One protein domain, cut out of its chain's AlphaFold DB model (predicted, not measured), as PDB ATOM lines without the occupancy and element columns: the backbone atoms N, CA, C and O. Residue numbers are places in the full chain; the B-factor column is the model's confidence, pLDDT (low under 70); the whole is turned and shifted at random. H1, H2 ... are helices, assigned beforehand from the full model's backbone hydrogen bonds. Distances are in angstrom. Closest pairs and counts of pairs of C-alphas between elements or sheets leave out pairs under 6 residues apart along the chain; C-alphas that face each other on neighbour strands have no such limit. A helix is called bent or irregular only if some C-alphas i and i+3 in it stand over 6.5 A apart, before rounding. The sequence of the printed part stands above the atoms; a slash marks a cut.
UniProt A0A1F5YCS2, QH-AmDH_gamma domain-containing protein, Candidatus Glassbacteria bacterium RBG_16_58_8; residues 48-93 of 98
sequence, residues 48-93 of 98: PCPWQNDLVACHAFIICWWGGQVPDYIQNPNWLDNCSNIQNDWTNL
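AT A GLANCE: This is residues 48 to 93 of the 98 residues of the protein "QH-AmDH_gamma domain-containing protein" of Candidatus Glassbacteria bacterium RBG_16_58_8 (UniProt A0A1F5YCS2). This is a small domain with little regular structure: two short helices, H1 and H2, make a corner near their first residues, and a long loop, residues 61 to 85, swings from the end of H1 round to the start of H2. The printed part has 46 residues with two named helices, H1 then H2, holding 17 of them, and no named strand; its class is all helix. It is compact, with a radius of gyration of the C-alphas of 9.9 A, and only just flat, spanning 26 by 25 by 14 A.

HOW THE PARTS SIT: H1, residues 51 to 60, and H2, residues 86 to 92, touch, the closest C-alphas being those of Gln 52 and Ile 86, 6.2 A apart. Their lines are about perpendicular, at 77 degrees. In H1 every O i to N i+4 pair is within hydrogen-bond range; in H2 0 of 3 are, and 1 of 4 O i to N i+3 pairs.

IN THESE COORDINATES: H1 begins at C-alpha 51 (120.368, 138.360, 102.278) and measures 14.0 A from first to last C-alpha. H2 measures 9.0 A and ends at C-alpha 92 (118.997, 131.280, 88.753); it is irregular, with C-alphas 88 and 91 7.9 A apart.

THE WHOLE: The C-alphas farthest apart, those of Pro 48 and Asn 78, are 26.1 A apart. The printed part has no cut, and the link from H1 to H2 is long. Of the model's printed residues, Ile 62 has pLDDT under 70.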
ATOM      1  N   PRO A  48     123.994 140.914 107.784       84.06
ATOM      2  CA  PRO A  48     123.346 141.623 108.889       84.06
ATOM      3  C   PRO A  48     121.817 141.464 108.903       84.06
ATOM      4  O   PRO A  48     121.204 141.583 109.965       84.06
ATOM      5  N   CYS A  49     121.239 141.146 107.749       84.25
ATOM      6  CA  CYS A  49     119.932 140.536 107.567       84.25
ATOM      7  C   CYS A  49     120.107 139.371 106.587       84.25
ATOM      8  O   CYS A  49     120.887 139.548 105.659       84.25
ATOM      9  N   PRO A  50     119.382 138.243 106.733       90.56
ATOM     10  CA  PRO A  50     119.455 137.142 105.775       90.56
ATOM     11  C   PRO A  50     119.239 137.640 104.344       90.56
ATOM     12  O   PRO A  50     118.118 138.028 103.983       90.56
ATOM     13  N   TRP A  51     120.311 137.646 103.553       90.12
ATOM     14  CA  TRP A  51     120.368 138.360 102.278       90.12
ATOM     15  C   TRP A  51     119.264 137.953 101.303       90.12
ATOM     16  O   TRP A  51     118.787 138.798 100.560       90.12
ATOM     17  N   GLN A  52     118.790 136.701 101.312       91.50
ATOM     18  CA  GLN A  52     117.712 136.274 100.409       91.50
ATOM     19  C   GLN A  52     116.399 137.024 100.666       91.50
ATOM     20  O   GLN A  52     115.671 137.342  99.727       91.50
ATOM     21  N   ASN A  53     116.084 137.307 101.932       88.88
ATOM     22  CA  ASN A  53     114.879 138.060 102.280       88.88
ATOM     23  C   ASN A  53     115.052 139.542 101.940       88.88
ATOM     24  O   ASN A  53     114.124 140.182 101.447       88.88
ATOM     25  N   ASP A  54     116.251 140.061 102.189       89.62
ATOM     26  CA  ASP A  54     116.605 141.453 101.937       89.62
ATOM     27  C   ASP A  54     116.659 141.770 100.435       89.62
ATOM     28  O   ASP A  54     116.220 142.827  99.993       89.62
ATOM     29  N   LEU A  55     117.085 140.800  99.625       91.38
ATOM     30  CA  LEU A  55     117.117 140.865  98.167       91.38
ATOM     31  C   LEU A  55     115.715 141.031  97.578       91.38
ATOM     32  O   LEU A  55     115.491 141.934  96.773       91.38
ATOM     33  N   VAL A  56     114.760 140.196  98.004       89.81
ATOM     34  CA  VAL A  56     113.363 140.295  97.548       89.81
ATOM     35  C   VAL A  56     112.745 141.613  98.000       89.81
ATOM     36  O   VAL A  56     112.042 142.253  97.219       89.81
ATOM     37  N   ALA A  57     113.027 142.041  99.233       88.50
ATOM     38  CA  ALA A  57     112.559 143.325  99.734       88.50
ATOM     39  C   ALA A  57     113.119 144.481  98.890       88.50
ATOM     40  O   ALA A  57     112.341 145.263  98.350       88.50
ATOM     41  N   CYS A  58     114.440 144.563  98.718       89.19
ATOM     42  CA  CYS A  58     115.076 145.646  97.967       89.19
ATOM     43  C   CYS A  58     114.573 145.699  96.528       89.19
ATOM     44  O   CYS A  58     114.220 146.777  96.061       89.19
ATOM     45  N   HIS A  59     114.461 144.544  95.865       90.56
ATOM     46  CA  HIS A  59     113.924 144.470  94.515       90.56
ATOM     47  C   HIS A  59     112.482 144.993  94.449       90.56
ATOM     48  O   HIS A  59     112.190 145.863  93.637       90.56
ATOM     49  N   ALA A  60     111.593 144.509  95.324       86.00
ATOM     50  CA  ALA A  60     110.169 144.849  95.297       86.00
ATOM     51  C   ALA A  60     109.858 146.306  95.695       86.00
ATOM     52  O   ALA A  60     108.784 146.819  95.367       86.00
ATOM     53  N   PHE A  61     110.759 146.981  96.414       80.06
ATOM     54  CA  PHE A  61     110.582 148.384  96.773       80.06
ATOM     55  C   PHE A  61     111.019 149.317  95.635       80.06
ATOM     56  O   PHE A  61     112.115 149.219  95.098       80.06
ATOM     57  N   ILE A  62     110.175 150.317  95.345       67.88
ATOM     58  CA  ILE A  62     110.433 151.395  94.365       67.88
ATOM     59  C   ILE A  62     111.774 152.104  94.632       67.88
ATOM     60  O   ILE A  62     112.406 152.604  93.710       67.88
ATOM     61  N   ILE A  63     112.222 152.152  95.889       73.31
ATOM     62  CA  ILE A  63     113.535 152.682  96.262       73.31
ATOM     63  C   ILE A  63     114.314 151.555  96.939       73.31
ATOM     64  O   ILE A  63     114.236 151.379  98.156       73.31
ATOM     65  N   CYS A  64     115.051 150.782  96.144       84.94
ATOM     66  CA  CYS A  64     115.997 149.794  96.650       84.94
ATOM     67  C   CYS A  64     117.157 150.515  97.360       84.94
ATOM     68  O   CYS A  64     117.861 151.329  96.759       84.94
ATOM     69  N   TRP A  65     117.357 150.226  98.649       85.69
ATOM     70  CA  TRP A  65     118.377 150.882  99.481       85.69
ATOM     71  C   TRP A  65     119.815 150.574  99.031       85.69
ATOM     72  O   TRP A  65     120.729 151.358  99.289       85.69
ATOM     73  N   TRP A  66     119.998 149.458  98.322       89.19
ATOM     74  CA  TRP A  66     121.273 148.969  97.798       89.19
ATOM     75  C   TRP A  66     121.261 148.876  96.271       89.19
ATOM     76  O   TRP A  66     121.791 147.929  95.707       89.19
ATOM     77  N   GLY A  67     120.665 149.856  95.582       88.38
ATOM     78  CA  GLY A  67     120.545 149.848  94.114       88.38
ATOM     79  C   GLY A  67     121.872 149.781  93.337       88.38
ATOM     80  O   GLY A  67     121.877 149.428  92.167       88.38
ATOM     81  N   GLY A  68     123.012 150.080  93.974       88.75
ATOM     82  CA  GLY A  68     124.340 149.860  93.378       88.75
ATOM     83  C   GLY A  68     124.813 148.401  93.426       88.75
ATOM     84  O   GLY A  68     125.820 148.067  92.813       88.75
ATOM     85  N   GLN A  69     124.118 147.549  94.178       89.81
ATOM     86  CA  GLN A  69     124.437 146.140  94.407       89.81
ATOM     87  C   GLN A  69     123.305 145.208  93.948       89.81
ATOM     88  O   GLN A  69     123.568 144.088  93.514       89.81
ATOM     89  N   VAL A  70     122.051 145.654  94.066       91.19
ATOM     90  CA  VAL A  70     120.840 144.875  93.793       91.19
ATOM     91  C   VAL A  70     120.038 145.543  92.677       91.19
ATOM     92  O   VAL A  70     119.710 146.723  92.805       91.19
ATOM     93  N   PRO A  71     119.665 144.806  91.618       91.19
ATOM     94  CA  PRO A  71     118.784 145.319  90.575       91.19
ATOM     95  C   PRO A  71     117.412 145.717  91.131       91.19
ATOM     96  O   PRO A  71     116.709 144.900  91.730       91.19
ATOM     97  N   ASP A  72     117.006 146.963  90.908       89.38
ATOM     98  CA  ASP A  72     115.695 147.461  91.319       89.38
ATOM     99  C   ASP A  72     114.581 147.044  90.340       89.38
ATOM    100  O   ASP A  72     114.820 146.795  89.154       89.38
ATOM    101  N   TYR A  73     113.339 146.997  90.826       89.06
ATOM    102  CA  TYR A  73     112.178 146.636  90.007       89.06
ATOM    103  C   TYR A  73     111.810 147.676  88.936       89.06
ATOM    104  O   TYR A  73     111.165 147.325  87.949       89.06
ATOM    105  N   ILE A  74     112.201 148.948  89.077       88.81
ATOM    106  CA  ILE A  74     111.865 149.982  88.082       88.81
ATOM    107  C   ILE A  74     112.641 149.728  86.789       88.81
ATOM    108  O   ILE A  74     112.068 149.820  85.701       88.81
ATOM    109  N   GLN A  75     113.932 149.420  86.899       88.38
ATOM    110  CA  GLN A  75     114.794 149.173  85.743       88.38
ATOM    111  C   GLN A  75     114.807 147.706  85.310       88.38
ATOM    112  O   GLN A  75     114.921 147.426  84.117       88.38
ATOM    113  N   ASN A  76     114.664 146.768  86.252       90.25
ATOM    114  CA  ASN A  76     114.827 145.335  86.005       90.25
ATOM    115  C   ASN A  76     113.622 144.506  86.497       90.25
ATOM    116  O   ASN A  76     113.818 143.546  87.239       90.25
ATOM    117  N   PRO A  77     112.376 144.804  86.084       90.69
ATOM    118  CA  PRO A  77     111.154 144.256  86.696       90.69
ATOM    119  C   PRO A  77     111.049 142.724  86.693       90.69
ATOM    120  O   PRO A  77     110.400 142.158  87.562       90.69
ATOM    121  N   ASN A  78     111.703 142.060  85.737       91.38
ATOM    122  CA  ASN A  78     111.625 140.610  85.542       91.38
ATOM    123  C   ASN A  78     112.842 139.863  86.119       91.38
ATOM    124  O   ASN A  78     113.031 138.674  85.859       91.38
ATOM    125  N   TRP A  79     113.730 140.550  86.847       91.06
ATOM    126  CA  TRP A  79     114.988 139.966  87.325       91.06
ATOM    127  C   TRP A  79     114.772 138.783  88.281       91.06
ATOM    128  O   TRP A  79     115.534 137.814  88.249       91.06
ATOM    129  N   LEU A  80     113.701 138.824  89.079       91.25
ATOM    130  CA  LEU A  80     113.331 137.753  90.006       91.25
ATOM    131  C   LEU A  80     112.414 136.672  89.418       91.25
ATOM    132  O   LEU A  80     112.169 135.679  90.100       91.25
ATOM    133  N   ASP A  81     111.946 136.792  88.173       90.88
ATOM    134  CA  ASP A  81     110.918 135.893  87.616       90.88
ATOM    135  C   ASP A  81     111.358 134.420  87.566       90.88
ATOM    136  O   ASP A  81     110.547 133.506  87.721       90.88
ATOM    137  N   ASN A  82     112.661 134.175  87.401       84.94
ATOM    138  CA  ASN A  82     113.236 132.826  87.377       84.94
ATOM    139  C   ASN A  82     113.441 132.216  88.781       84.94
ATOM    140  O   ASN A  82     113.922 131.085  88.898       84.94
ATOM    141  N   CYS A  83     113.095 132.950  89.843       87.62
ATOM    142  CA  CYS A  83     113.221 132.535  91.237       87.62
ATOM    143  C   CYS A  83     111.835 132.455  91.894       87.62
ATOM    144  O   CYS A  83     111.430 133.358  92.624       87.62
ATOM    145  N   SER A  84     111.106 131.355  91.668       81.69
ATOM    146  CA  SER A  84     109.791 131.136  92.300       81.69
ATOM    147  C   SER A  84     109.893 131.056  93.826       81.69
ATOM    148  O   SER A  84     108.990 131.486  94.544       81.69
ATOM    149  N   ASN A  85     111.004 130.518  94.332       89.69
ATOM    150  CA  ASN A  85     111.356 130.553  95.740       89.69
ATOM    151  C   ASN A  85     112.831 130.933  95.898       89.69
ATOM    152  O   ASN A  85     113.708 130.086  95.747       89.69
ATOM    153  N   ILE A  86     113.105 132.182  96.285       90.94
ATOM    154  CA  ILE A  86     114.473 132.699  96.457       90.94
ATOM    155  C   ILE A  86     115.338 131.852  97.404       90.94
ATOM    156  O   ILE A  86     116.553 131.803  97.253       90.94
ATOM    157  N   GLN A  87     114.738 131.133  98.357       91.62
ATOM    158  CA  GLN A  87     115.488 130.278  99.281       91.62
ATOM    159  C   GLN A  87     116.107 129.062  98.574       91.62
ATOM    160  O   GLN A  87     117.150 128.572  99.002       91.62
ATOM    161  N   ASN A  88     115.492 128.600  97.482       94.00
ATOM    162  CA  ASN A  88     115.908 127.406  96.742       94.00
ATOM    163  C   ASN A  88     116.468 127.727  95.349       94.00
ATOM    164  O   ASN A  88     117.354 127.022  94.877       94.00
ATOM    165  N   ASP A  89     115.977 128.791  94.714       94.00
ATOM    166  CA  ASP A  89     116.202 129.084  93.297       94.00
ATOM    167  C   ASP A  89     117.229 130.205  93.071       94.00
ATOM    168  O   ASP A  89     117.447 130.612  91.933       94.00
ATOM    169  N   TRP A  90     117.880 130.714  94.126       91.94
ATOM    170  CA  TRP A  90     118.793 131.867  94.046       91.94
ATOM    171  C   TRP A  90     119.934 131.707  93.031       91.94
ATOM    172  O   TRP A  90     120.479 132.695  92.549       91.94
ATOM    173  N   THR A  91     120.299 130.477  92.674       93.12
ATOM    174  CA  THR A  91     121.306 130.202  91.641       93.12
ATOM    175  C   THR A  91     120.861 130.604  90.236       93.12
ATOM    176  O   THR A  91     121.698 130.689  89.343       93.12
ATOM    177  N   ASN A  92     119.562 130.835  90.027       93.31
ATOM    178  CA  ASN A  92     118.997 131.280  88.753       93.31
ATOM    179  C   ASN A  92     119.084 132.805  88.570       93.31
ATOM    180  O   ASN A  92     118.703 133.306  87.512       93.31
ATOM    181  N   LEU A  93     119.547 133.545  89.586       91.81
ATOM    182  CA  LEU A  93     119.751 134.987  89.490       91.81
ATOM    183  C   LEU A  93     120.850 135.301  88.471       91.81
ATOM    184  O   LEU A  93     121.970 134.796  88.555       91.81
TER     185      LEU A  93